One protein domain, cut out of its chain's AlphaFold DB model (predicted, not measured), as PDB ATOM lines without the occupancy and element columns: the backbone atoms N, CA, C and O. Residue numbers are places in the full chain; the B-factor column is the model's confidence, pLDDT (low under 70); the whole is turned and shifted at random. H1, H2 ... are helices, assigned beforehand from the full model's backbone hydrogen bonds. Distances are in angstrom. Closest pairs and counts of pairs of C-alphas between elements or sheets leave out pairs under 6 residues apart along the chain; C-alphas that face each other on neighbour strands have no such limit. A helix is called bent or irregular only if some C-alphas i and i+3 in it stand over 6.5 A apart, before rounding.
ATOM      1  N   ARG A 391     222.313 236.864 301.680       84.25
ATOM      2  CA  ARG A 391     221.444 238.028 301.476       84.25
ATOM      3  C   ARG A 391     220.195 237.971 302.351       84.25
ATOM      4  O   ARG A 391     219.906 238.925 303.065       84.25
ATOM      5  N   GLU A 392     219.483 236.849 302.337       87.50
ATOM      6  CA  GLU A 392     218.276 236.663 303.152       87.50
ATOM      7  C   GLU A 392     218.587 236.738 304.653       87.50
ATOM      8  O   GLU A 392     217.852 237.378 305.403       87.50
ATOM      9  N   LEU A 393     219.706 236.153 305.092       87.50
ATOM     10  CA  LEU A 393     220.157 236.244 306.485       87.50
ATOM     11  C   LEU A 393     220.472 237.692 306.893       87.50
ATOM     12  O   LEU A 393     220.044 238.135 307.960       87.50
ATOM     13  N   SER A 394     221.147 238.446 306.019       83.31
ATOM     14  CA  SER A 394     221.469 239.865 306.244       83.31
ATOM     15  C   SER A 394     220.187 240.697 306.365       83.31
ATOM     16  O   SER A 394     220.020 241.476 307.303       83.31
ATOM     17  N   GLN A 395     219.225 240.477 305.462       83.56
ATOM     18  CA  GLN A 395     217.919 241.143 305.485       83.56
ATOM     19  C   GLN A 395     217.122 240.825 306.754       83.56
ATOM     20  O   GLN A 395     216.521 241.724 307.341       83.56
ATOM     21  N   ARG A 396     217.149 239.571 307.222       85.00
ATOM     22  CA  ARG A 396     216.525 239.172 308.493       85.00
ATOM     23  C   ARG A 396     217.143 239.876 309.687       85.00
ATOM     24  O   ARG A 396     216.417 240.392 310.536       85.00
ATOM     25  N   ARG A 397     218.475 239.890 309.783       85.44
ATOM     26  CA  ARG A 397     219.179 240.571 310.880       85.44
ATOM     27  C   ARG A 397     218.883 242.066 310.874       85.44
ATOM     28  O   ARG A 397     218.562 242.617 311.922       85.44
ATOM     29  N   LEU A 398     218.868 242.689 309.697       84.88
ATOM     30  CA  LEU A 398     218.487 244.089 309.545       84.88
ATOM     31  C   LEU A 398     217.039 244.342 309.990       84.88
ATOM     32  O   LEU A 398     216.782 245.287 310.729       84.88
ATOM     33  N   GLY A 399     216.095 243.481 309.600       82.38
ATOM     34  CA  GLY A 399     214.702 243.565 310.045       82.38
ATOM     35  C   GLY A 399     214.559 243.460 311.567       82.38
ATOM     36  O   GLY A 399     213.844 244.256 312.180       82.38
ATOM     37  N   ARG A 400     215.297 242.536 312.198       82.44
ATOM     38  CA  ARG A 400     215.367 242.407 313.665       82.44
ATOM     39  C   ARG A 400     215.945 243.656 314.323       82.44
ATOM     40  O   ARG A 400     215.392 244.128 315.315       82.44
ATOM     41  N   TRP A 401     217.014 244.206 313.755       86.06
ATOM     42  CA  TRP A 401     217.634 245.438 314.233       86.06
ATOM     43  C   TRP A 401     216.648 246.614 314.164       86.06
ATOM     44  O   TRP A 401     216.409 247.272 315.174       86.06
ATOM     45  N   PHE A 402     215.966 246.814 313.031       81.94
ATOM     46  CA  PHE A 402     214.948 247.864 312.901       81.94
ATOM     47  C   PHE A 402     213.781 247.687 313.871       81.94
ATOM     48  O   PHE A 402     213.278 248.673 314.403       81.94
ATOM     49  N   SER A 403     213.358 246.445 314.120       77.62
ATOM     50  CA  SER A 403     212.318 246.155 315.109       77.62
ATOM     51  C   SER A 403     212.768 246.551 316.520       77.62
ATOM     52  O   SER A 403     212.062 247.281 317.215       77.62
ATOM     53  N   LYS A 404     213.995 246.172 316.910       81.88
ATOM     54  CA  LYS A 404     214.597 246.519 318.207       81.88
ATOM     55  C   LYS A 404     214.710 248.033 318.412       81.88
ATOM     56  O   LYS A 404     214.413 248.527 319.496       81.88
ATOM     57  N   TYR A 405     215.105 248.769 317.374       83.06
ATOM     58  CA  TYR A 405     215.329 250.218 317.429       83.06
ATOM     59  C   TYR A 405     214.190 251.037 316.811       83.06
ATOM     60  O   TYR A 405     214.371 252.202 316.452       83.06
ATOM     61  N   ARG A 406     212.976 250.474 316.717       78.50
ATOM     62  CA  ARG A 406     211.805 251.165 316.150       78.50
ATOM     63  C   ARG A 406     211.542 252.521 316.822       78.50
ATOM     64  O   ARG A 406     211.143 253.465 316.151       78.50
ATOM     65  N   LYS A 407     211.795 252.616 318.132       75.81
ATOM     66  CA  LYS A 407     211.565 253.812 318.965       75.81
ATOM     67  C   LYS A 407     212.779 254.711 319.140       75.81
ATOM     68  O   LYS A 407     212.730 255.652 319.926       75.81
ATOM     69  N   ALA A 408     213.868 254.427 318.440       86.06
ATOM     70  CA  ALA A 408     215.072 255.231 318.499       86.06
ATOM     71  C   ALA A 408     215.308 255.872 317.121       86.06
ATOM     72  O   ALA A 408     216.104 255.357 316.337       86.06
ATOM     73  N   PRO A 409     214.631 256.997 316.794       83.31
ATOM     74  CA  PRO A 409     214.815 257.683 315.513       83.31
ATOM     75  C   PRO A 409     216.279 258.027 315.232       83.31
ATOM     76  O   PRO A 409     216.721 257.983 314.090       83.31
ATOM     77  N   GLN A 410     217.042 258.319 316.288       88.06
ATOM     78  CA  GLN A 410     218.478 258.584 316.208       88.06
ATOM     79  C   GLN A 410     219.254 257.372 315.679       88.06
ATOM     80  O   GLN A 410     220.155 257.540 314.865       88.06
ATOM     81  N   GLU A 411     218.865 256.156 316.066       87.38
ATOM     82  CA  GLU A 411     219.494 254.924 315.585       87.38
ATOM     83  C   GLU A 411     219.165 254.672 314.121       87.38
ATOM     84  O   GLU A 411     220.054 254.421 313.311       87.38
ATOM     85  N   GLN A 412     217.898 254.824 313.736       85.19
ATOM     86  CA  GLN A 412     217.495 254.703 312.334       85.19
ATOM     87  C   GLN A 412     218.221 255.732 311.458       85.19
ATOM     88  O   GLN A 412     218.709 255.399 310.378       85.19
ATOM     89  N   GLN A 413     218.365 256.964 311.948       87.19
ATOM     90  CA  GLN A 413     219.133 258.002 311.272       87.19
ATOM     91  C   GLN A 413     220.631 257.675 311.219       87.19
ATOM     92  O   GLN A 413     221.278 257.972 310.214       87.19
ATOM     93  N   ARG A 414     221.189 257.040 312.257       89.94
ATOM     94  CA  ARG A 414     222.576 256.557 312.272       89.94
ATOM     95  C   ARG A 414     222.796 255.490 311.204       89.94
ATOM     96  O   ARG A 414     223.767 255.592 310.461       89.94
ATOM     97  N   PHE A 415     221.868 254.547 311.050       89.12
ATOM     98  CA  PHE A 415     221.898 253.572 309.959       89.12
ATOM     99  C   PHE A 415     221.856 254.250 308.580       89.12
ATOM    100  O   PHE A 415     222.698 253.966 307.732       89.12
ATOM    101  N   LEU A 416     220.926 255.183 308.351       87.25
ATOM    102  CA  LEU A 416     220.830 255.893 307.067       87.25
ATOM    103  C   LEU A 416     222.100 256.695 306.752       87.25
ATOM    104  O   LEU A 416     222.602 256.637 305.631       87.25
ATOM    105  N   THR A 417     222.641 257.393 307.753       89.88
ATOM    106  CA  THR A 417     223.904 258.135 307.640       89.88
ATOM    107  C   THR A 417     225.057 257.191 307.301       89.88
ATOM    108  O   THR A 417     225.783 257.447 306.345       89.88
ATOM    109  N   PHE A 418     225.172 256.056 308.000       91.31
ATOM    110  CA  PHE A 418     226.177 255.030 307.715       91.31
ATOM    111  C   PHE A 418     226.087 254.533 306.265       91.31
ATOM    112  O   PHE A 418     227.092 254.495 305.552       91.31
ATOM    113  N   MET A 419     224.879 254.199 305.797       86.88
ATOM    114  CA  MET A 419     224.663 253.728 304.426       86.88
ATOM    115  C   MET A 419     225.093 254.781 303.398       86.88
ATOM    116  O   MET A 419     225.767 254.453 302.420       86.88
ATOM    117  N   GLN A 420     224.754 256.050 303.636       85.25
ATOM    118  CA  GLN A 420     225.108 257.157 302.751       85.25
ATOM    119  C   GLN A 420     226.619 257.431 302.736       85.25
ATOM    120  O   GLN A 420     227.207 257.615 301.669       85.25
ATOM    121  N   GLU A 421     227.273 257.437 303.898       88.00
ATOM    122  CA  GLU A 421     228.720 257.639 304.013       88.00
ATOM    123  C   GLU A 421     229.503 256.552 303.282       88.00
ATOM    124  O   GLU A 421     230.448 256.856 302.550       88.00
ATOM    125  N   ARG A 422     229.083 255.291 303.411       85.62
ATOM    126  CA  ARG A 422     229.753 254.167 302.753       85.62
ATOM    127  C   ARG A 422     229.552 254.147 301.246       85.62
ATOM    128  O   ARG A 422     230.521 253.912 300.526       85.62
ATOM    129  N   GLN A 423     228.353 254.472 300.763       79.31
ATOM    130  CA  GLN A 423     228.108 254.662 299.327       79.31
ATOM    131  C   GLN A 423     228.945 255.817 298.755       79.31
ATOM    132  O   GLN A 423     229.519 255.707 297.673       79.31
ATOM    133  N   ASN A 424     229.078 256.919 299.498       80.94
ATOM    134  CA  ASN A 424     229.926 258.037 299.090       80.94
ATOM    135  C   ASN A 424     231.414 257.660 299.089       80.94
ATOM    136  O   ASN A 424     232.161 258.084 298.203       80.94
ATOM    137  N   HIS A 425     231.860 256.872 300.070       83.06
ATOM    138  CA  HIS A 425     233.237 256.395 300.153       83.06
ATOM    139  C   HIS A 425     233.584 255.456 298.991       83.06
ATOM    140  O   HIS A 425     234.602 255.668 298.332       83.06
ATOM    141  N   SER A 426     232.724 254.477 298.680       77.56
ATOM    142  CA  SER A 426     232.942 253.556 297.555       77.56
ATOM    143  C   SER A 426     233.022 254.299 296.222       77.56
ATOM    144  O   SER A 426     233.940 254.069 295.432       77.56
ATOM    145  N   PHE A 427     232.137 255.279 296.017       73.69
ATOM    146  CA  PHE A 427     232.155 256.129 294.833       73.69
ATOM    147  C   PHE A 427     233.451 256.950 294.720       73.69
ATOM    148  O   PHE A 427     234.031 257.053 293.638       73.69
ATOM    149  N   ARG A 428     233.962 257.502 295.829       78.31
ATOM    150  CA  ARG A 428     235.244 258.229 295.839       78.31
ATOM    151  C   ARG A 428     236.430 257.320 295.525       78.31
ATOM    152  O   ARG A 428     237.276 257.706 294.722       78.31
ATOM    153  N   GLU A 429     236.497 256.127 296.115       80.75
ATOM    154  CA  GLU A 429     237.563 255.165 295.809       80.75
ATOM    155  C   GLU A 429     237.568 254.769 294.333       80.75
ATOM    156  O   GLU A 429     238.631 254.659 293.717       80.75
ATOM    157  N   LEU A 430     236.385 254.597 293.744       73.31
ATOM    158  CA  LEU A 430     236.240 254.313 292.325       73.31
ATOM    159  C   LEU A 430     236.813 255.443 291.467       73.31
ATOM    160  O   LEU A 430     237.606 255.169 290.568       73.31
ATOM    161  N   LEU A 431     236.482 256.702 291.774       73.06
ATOM    162  CA  LEU A 431     237.030 257.865 291.067       73.06
ATOM    163  C   LEU A 431     238.560 257.928 291.165       73.06
ATOM    164  O   LEU A 431     239.228 258.205 290.168       73.06
ATOM    165  N   VAL A 432     239.127 257.626 292.336       79.88
ATOM    166  CA  VAL A 432     240.585 257.562 292.526       79.88
ATOM    167  C   VAL A 432     241.203 256.450 291.674       79.88
ATOM    168  O   VAL A 432     242.194 256.693 290.985       79.88
ATOM    169  N   ARG A 433     240.607 255.250 291.655       78.38
ATOM    170  CA  ARG A 433     241.082 254.130 290.821       78.38
ATOM    171  C   ARG A 433     240.973 254.439 289.331       78.38
ATOM    172  O   ARG A 433     241.892 254.126 288.581       78.38
ATOM    173  N   MET A 434     239.878 255.059 288.896       73.44
ATOM    174  CA  MET A 434     239.702 255.487 287.508       73.44
ATOM    175  C   MET A 434     240.777 256.488 287.104       73.44
ATOM    176  O   MET A 434     241.422 256.304 286.075       73.44
ATOM    177  N   LYS A 435     241.011 257.506 287.941       76.00
ATOM    178  CA  LYS A 435     242.058 258.498 287.710       76.00
ATOM    179  C   LYS A 435     243.436 257.841 287.604       76.00
ATOM    180  O   LYS A 435     244.142 258.092 286.637       76.00
ATOM    181  N   ALA A 436     243.764 256.918 288.508       80.56
ATOM    182  CA  ALA A 436     245.030 256.186 288.468       80.56
ATOM    183  C   ALA A 436     245.219 255.364 287.176       80.56
ATOM    184  O   ALA A 436     246.327 255.307 286.651       80.56
ATOM    185  N   ARG A 437     244.156 254.756 286.625       76.69
ATOM    186  CA  ARG A 437     244.227 254.016 285.346       76.69
ATOM    187  C   ARG A 437     244.389 254.932 284.137       76.69
ATOM    188  O   ARG A 437     245.096 254.581 283.194       76.69
ATOM    189  N   ILE A 438     243.743 256.098 284.164       74.88
ATOM    190  CA  ILE A 438     243.924 257.134 283.142       74.88
ATOM    191  C   ILE A 438     245.376 257.624 283.168       74.88
ATOM    192  O   ILE A 438     246.036 257.612 282.131       74.88
ATOM    193  N   ASP A 439     245.888 257.957 284.354       76.12
ATOM    194  CA  ASP A 439     247.253 258.452 284.553       76.12
ATOM    195  C   ASP A 439     248.316 257.391 284.193       76.12
ATOM    196  O   ASP A 439     249.388 257.731 283.698       76.12
ATOM    197  N   ALA A 440     248.010 256.098 284.360       81.94
ATOM    198  CA  ALA A 440     248.872 254.978 283.957       81.94
ATOM    199  C   ALA A 440     248.886 254.699 282.436       81.94
ATOM    200  O   ALA A 440     249.549 253.762 281.989       81.94
ATOM    201  N   GLY A 441     248.160 255.478 281.627       71.25
ATOM    202  CA  GLY A 441     248.125 255.322 280.169       71.25
ATOM    203  C   GLY A 441     247.240 254.174 279.666       71.25
ATOM    204  O   GLY A 441     247.157 253.953 278.458       71.25
ATOM    205  N   GLU A 442     246.516 253.476 280.548       63.59
ATOM    206  CA  GLU A 442     245.537 252.446 280.160       63.59
ATOM    207  C   GLU A 442     244.273 253.057 279.512       63.59
ATOM    208  O   GLU A 442     243.531 252.367 278.813       63.59
ATOM    209  N   GLY A 443     244.034 254.363 279.698       56.00
ATOM    210  CA  GLY A 443     242.859 255.083 279.186       56.00
ATOM    211  C   GLY A 443     242.878 255.417 277.686       56.00
ATOM    212  O   GLY A 443     241.833 255.749 277.126       56.00
ATOM    213  N   GLY A 444     244.025 255.288 277.009       53.59
ATOM    214  CA  GLY A 444     244.205 255.720 275.612       53.59
ATOM    215  C   GLY A 444     243.364 254.970 274.568       53.59
ATOM    216  O   GLY A 444     243.219 255.451 273.453       53.59
ATOM    217  N   ARG A 445     242.767 253.819 274.912       52.97
ATOM    218  CA  ARG A 445     241.843 253.080 274.022       52.97
ATOM    219  C   ARG A 445     240.356 253.308 274.318       52.97
ATOM    220  O   ARG A 445     239.522 252.844 273.549       52.97
ATOM    221  N   LEU A 446     240.012 253.997 275.408       52.41
ATOM    222  CA  LEU A 446     238.621 254.221 275.836       52.41
ATOM    223  C   LEU A 446     238.065 255.590 275.407       52.41
ATOM    224  O   LEU A 446     236.855 255.782 275.430       52.41
ATOM    225  N   ALA A 447     238.918 256.534 274.999       50.03
ATOM    226  CA  ALA A 447     238.511 257.916 274.731       50.03
ATOM    227  C   ALA A 447     237.963 258.180 273.310       50.03
ATOM    228  O   ALA A 447     237.406 259.247 273.078       50.03
ATOM    229  N   GLU A 448     238.082 257.239 272.365       52.56
ATOM    230  CA  GLU A 448     237.781 257.508 270.942       52.56
ATOM    231  C   GLU A 448     236.496 256.852 270.401       52.56
ATOM    232  O   GLU A 448     236.177 257.013 269.225       52.56
ATOM    233  N   SER A 449     235.711 256.145 271.223       49.78
ATOM    234  CA  SER A 449     234.472 255.501 270.761       49.78
ATOM    235  C   SER A 449     233.277 255.795 271.676       49.78
ATOM    236  O   SER A 449     233.347 255.498 272.868       49.78
ATOM    237  N   PRO A 450     232.134 256.282 271.153       54.34
ATOM    238  CA  PRO A 450     230.885 256.429 271.911       54.34
ATOM    239  C   PRO A 450     230.388 255.116 272.546       54.34
ATOM    240  O   PRO A 450     229.680 255.148 273.550       54.34
ATOM    241  N   LEU A 451     230.798 253.955 272.013       50.81
ATOM    242  CA  LEU A 451     230.541 252.641 272.619       50.81
ATOM    243  C   LEU A 451     231.331 252.413 273.922       50.81
ATOM    244  O   LEU A 451     230.890 251.642 274.770       50.81
ATOM    245  N   ALA A 452     232.470 253.081 274.117       55.09
ATOM    246  CA  ALA A 452     233.316 252.914 275.298       55.09
ATOM    247  C   ALA A 452     232.743 253.606 276.546       55.09
ATOM    248  O   ALA A 452     232.906 253.088 277.648       55.09
ATOM    249  N   ALA A 453     232.020 254.721 276.386       54.62
ATOM    250  CA  ALA A 453     231.365 255.414 277.498       54.62
ATOM    251  C   ALA A 453     230.245 254.562 278.122       54.62
ATOM    252  O   ALA A 453     230.196 254.425 279.340       54.62
ATOM    253  N   GLY A 454     229.417 253.909 277.297       57.88
ATOM    254  CA  GLY A 454     228.362 253.007 277.776       57.88
ATOM    255  C   GLY A 454     228.897 251.718 278.411       57.88
ATOM    256  O   GLY A 454     228.343 251.243 279.399       57.88
ATOM    257  N   VAL A 455     230.006 251.167 277.900       60.69
ATOM    258  CA  VAL A 455     230.680 249.999 278.506       60.69
ATOM    259  C   VAL A 455     231.336 250.368 279.834       60.69
ATOM    260  O   VAL A 455     231.255 249.592 280.782       60.69
ATOM    261  N   LEU A 456     231.942 251.555 279.931       58.31
ATOM    262  CA  LEU A 456     232.510 252.062 281.175       58.31
ATOM    263  C   LEU A 456     231.406 252.339 282.201       58.31
ATOM    264  O   LEU A 456     231.548 251.943 283.346       58.31
ATOM    265  N   GLU A 457     230.282 252.934 281.803       59.28
ATOM    266  CA  GLU A 457     229.120 253.149 282.675       59.28
ATOM    267  C   GLU A 457     228.522 251.823 283.175       59.28
ATOM    268  O   GLU A 457     228.260 251.681 284.368       59.28
ATOM    269  N   GLN A 458     228.413 250.806 282.312       61.41
ATOM    270  CA  GLN A 458     227.991 249.457 282.708       61.41
ATOM    271  C   GLN A 458     229.022 248.730 283.585       61.41
ATOM    272  O   GLN A 458     228.640 248.032 284.523       61.41
ATOM    273  N   GLU A 459     230.327 248.874 283.325       60.81
ATOM    274  CA  GLU A 459     231.382 248.337 284.195       60.81
ATOM    275  C   GLU A 459     231.418 249.047 285.551       60.81
ATOM    276  O   GLU A 459     231.664 248.393 286.562       60.81
ATOM    277  N   LEU A 460     231.161 250.357 285.586       57.09
ATOM    278  CA  LEU A 460     231.064 251.154 286.806       57.09
ATOM    279  C   LEU A 460     229.827 250.751 287.609       57.09
ATOM    280  O   LEU A 460     229.951 250.518 288.806       57.09
ATOM    281  N   GLN A 461     228.676 250.558 286.966       58.06
ATOM    282  CA  GLN A 461     227.488 249.996 287.615       58.06
ATOM    283  C   GLN A 461     227.758 248.583 288.159       58.06
ATOM    284  O   GLN A 461     227.392 248.288 289.289       58.06
ATOM    285  N   ARG A 462     228.487 247.729 287.423       61.31
ATOM    286  CA  ARG A 462     228.842 246.369 287.878       61.31
ATOM    287  C   ARG A 462     229.892 246.308 288.990       61.31
ATOM    288  O   ARG A 462     229.872 245.363 289.770       61.31
ATOM    289  N   LYS A 463     230.860 247.232 289.025       58.28
ATOM    290  CA  LYS A 463     232.006 247.200 289.963       58.28
ATOM    291  C   LYS A 463     231.821 248.085 291.196       58.28
ATOM    292  O   LYS A 463     232.563 247.906 292.157       58.28
ATOM    293  N   ASN A 464     230.878 249.028 291.170       55.50
ATOM    294  CA  ASN A 464     230.640 249.983 292.255       55.50
ATOM    295  C   ASN A 464     229.531 249.557 293.231       55.50
ATOM    296  O   ASN A 464     229.248 250.255 294.203       55.50
ATOM    297  N   GLU A 465     228.919 248.398 293.012       58.72
ATOM    298  CA  GLU A 465     228.037 247.795 293.999       58.72
ATOM    299  C   GLU A 465     228.894 247.120 295.075       58.72
ATOM    300  O   GLU A 465     229.123 245.910 295.049       58.72
ATOM    301  N   ILE A 466     229.330 247.886 296.088       67.31
ATOM    302  CA  ILE A 466     229.322 247.267 297.418       67.31
ATOM    303  C   ILE A 466     227.875 246.835 297.592       67.31
ATOM    304  O   ILE A 466     226.978 247.684 297.632       67.31
ATOM    305  N   SER A 467     227.640 245.523 297.564       77.81
ATOM    306  CA  SER A 467     226.277 245.027 297.625       77.81
ATOM    307  C   SER A 467     225.637 245.585 298.891       77.81
ATOM    308  O   SER A 467     226.282 245.676 299.938       77.81
ATOM    309  N   PHE A 468     224.369 245.986 298.794       78.12
ATOM    310  CA  PHE A 468     223.600 246.438 299.953       78.12
ATOM    311  C   PHE A 468     223.775 245.477 301.142       78.12
ATOM    312  O   PHE A 468     223.957 245.913 302.272       78.12
ATOM    313  N   ASP A 469     223.846 244.175 300.862       78.31
ATOM    314  CA  ASP A 469     224.069 243.125 301.853       78.31
ATOM    315  C   ASP A 469     225.434 243.238 302.555       78.31
ATOM    316  O   ASP A 469     225.512 243.042 303.762       78.31
ATOM    317  N   ALA A 470     226.509 243.585 301.840       83.00
ATOM    318  CA  ALA A 470     227.825 243.787 302.445       83.00
ATOM    319  C   ALA A 470     227.856 245.018 303.363       83.00
ATOM    320  O   ALA A 470     228.459 244.956 304.431       83.00
ATOM    321  N   LEU A 471     227.163 246.101 302.985       84.50
ATOM    322  CA  LEU A 471     227.013 247.287 303.838       84.50
ATOM    323  C   LEU A 471     226.192 246.985 305.091       84.50
ATOM    324  O   LEU A 471     226.553 247.406 306.186       84.50
ATOM    325  N   VAL A 472     225.102 246.235 304.934       85.12
ATOM    326  CA  VAL A 472     224.256 245.806 306.051       85.12
ATOM    327  C   VAL A 472     225.034 244.914 307.012       85.12
ATOM    328  O   VAL A 472     224.961 245.117 308.219       85.12
ATOM    329  N   GLU A 473     225.811 243.962 306.503       86.75
ATOM    330  CA  GLU A 473     226.652 243.095 307.331       86.75
ATOM    331  C   GLU A 473     227.759 243.873 308.050       86.75
ATOM    332  O   GLU A 473     227.995 243.630 309.232       86.75
ATOM    333  N   GLU A 474     228.398 244.838 307.381       88.75
ATOM    334  CA  GLU A 474     229.376 245.723 308.021       88.75
ATOM    335  C   GLU A 474     228.722 246.515 309.160       88.75
ATOM    336  O   GLU A 474     229.220 246.485 310.285       88.75
ATOM    337  N   PHE A 475     227.573 247.147 308.905       89.56
ATOM    338  CA  PHE A 475     226.824 247.882 309.922       89.56
ATOM    339  C   PHE A 475     226.472 247.004 311.126       89.56
ATOM    340  O   PHE A 475     226.778 247.350 312.261       89.56
ATOM    341  N   LEU A 476     225.861 245.844 310.882       87.00
ATOM    342  CA  LEU A 476     225.430 244.941 311.947       87.00
ATOM    343  C   LEU A 476     226.614 244.384 312.745       87.00
ATOM    344  O   LEU A 476     226.484 244.181 313.946       87.00
ATOM    345  N   SER A 477     227.773 244.176 312.110       87.19
ATOM    346  CA  SER A 477     228.984 243.742 312.815       87.19
ATOM    347  C   SER A 477     229.535 244.802 313.774       87.19
ATOM    348  O   SER A 477     230.024 244.439 314.837       87.19
ATOM    349  N   ILE A 478     229.407 246.090 313.428       87.44
ATOM    350  CA  ILE A 478     229.793 247.223 314.290       87.44
ATOM    351  C   ILE A 478     228.837 247.344 315.485       87.44
ATOM    352  O   ILE A 478     229.247 247.732 316.570       87.44
ATOM    353  N   GLU A 479     227.562 247.015 315.291       84.94
ATOM    354  CA  GLU A 479     226.534 247.095 316.334       84.94
ATOM    355  C   GLU A 479     226.569 245.945 317.342       84.94
ATOM    356  O   GLU A 479     226.047 246.069 318.452       84.94
ATOM    357  N   GLU A 480     227.111 244.800 316.934       81.00
ATOM    358  CA  GLU A 480     227.220 243.601 317.766       81.00
ATOM    359  C   GLU A 480     228.555 243.514 318.528       81.00
ATOM    360  O   GLU A 480     228.650 242.724 319.470       81.00
ATOM    361  N   SER A 481     229.564 244.302 318.134       74.19
ATOM    362  CA  SER A 481     230.860 244.445 318.818       74.19
ATOM    363  C   SER A 481     230.802 245.460 319.950       74.19
ATOM    364  O   SER A 481     231.346 245.154 321.036       74.19
TER     365      SER A 481
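Overview. This is residues 391 to 481 of the 481 residues of an uncharacterized protein of Acidobacterium capsulatum (strain ATCC 51196 / DSM 11244 / BCRC 80197 / JCM 7670 / NBRC 15755 / NCIMB 13165 / 161) (UniProt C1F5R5). One long helix, H2, makes one side of a loose, drawn-out frame, and the chain turns at its far end through the short H3 and runs back through H4 and H5 as the other side. At the end where H2 begins, H1 and H5 form a V, closest near their first residues, and H5 packs on H2 there, while H4 comes near H2 without reaching it. The printed part has 91 residues with five named helices, in the order H1, H2, H3, H4, H5, and no named strand; its class is all helix. It is only just loose, close to extended, with a radius of gyration of the C-alphas of 18.0 A, and its outline is a rod of 55 by 23 by 21 A.

Along the chain. Find C-alpha 409 at (214.815, 257.683, 315.513); from there H2, residues 409 to 439, runs 44.8 A to C-alpha 439 at (247.253, 258.452, 284.553). Before it comes H1, residues 391 to 404, 20.0 A long, which begins at C-alpha 391 at (221.444, 238.028, 301.476). After H2 look for H3, residues 442 to 445, which is irregular: C-alphas 442 and 445 are 7.2 A apart. Then come H4, residues 450 to 463, 20.3 A long, and H5, residues 468 to 480, 18.4 A long, ending at C-alpha 480 at (227.220, 243.601, 317.766).

Arrangement. Start from H2, which touches H5 with residues 415 to 422 alone, meeting residues 471 to 475 of H5. Their closest C-alphas, those of Met 419 and Leu 471, are 6.9 A apart, and the two run opposite ways at a steep tilt of 54 degrees. Next, H1 touches H5, the closest C-alphas being those of Arg 391 and Asp 469, 5.7 A apart; they run the same way at a steep tilt of 47 degrees. H1 and H2 are close but not clearly touching, with the C-alphas of Phe 402 and Gln 412 closest at 7.3 A. They run opposite ways at a tilt of 38 degrees, only just steep. At the other end, H3 is close to but not clearly touching H2, the C-alphas of Arg 437 and Gly 443 being closest at 6.4 A. H2 and H4 are near each other, with 6 pairs of C-alphas within 10 A. H4 and H5 are apart, as are H3 and H4. In H1, H2 and H5 every O i to N i+4 pair is within hydrogen-bond range, in H4 9 of 10; H3 is too short for such a pair, and its one O i to N i+3 pair is not within range.

Size, cuts and confidence. The C-alphas farthest apart, those of Lys 407 and Glu 448, are 54.8 A apart. Residues 403 to 410 and 447 to 454 stand free. The printed part has no cut, and its four links between helices are tight. The mean pLDDT of the printed part is 75.4; look at residues 442 to 466 for the values under 70.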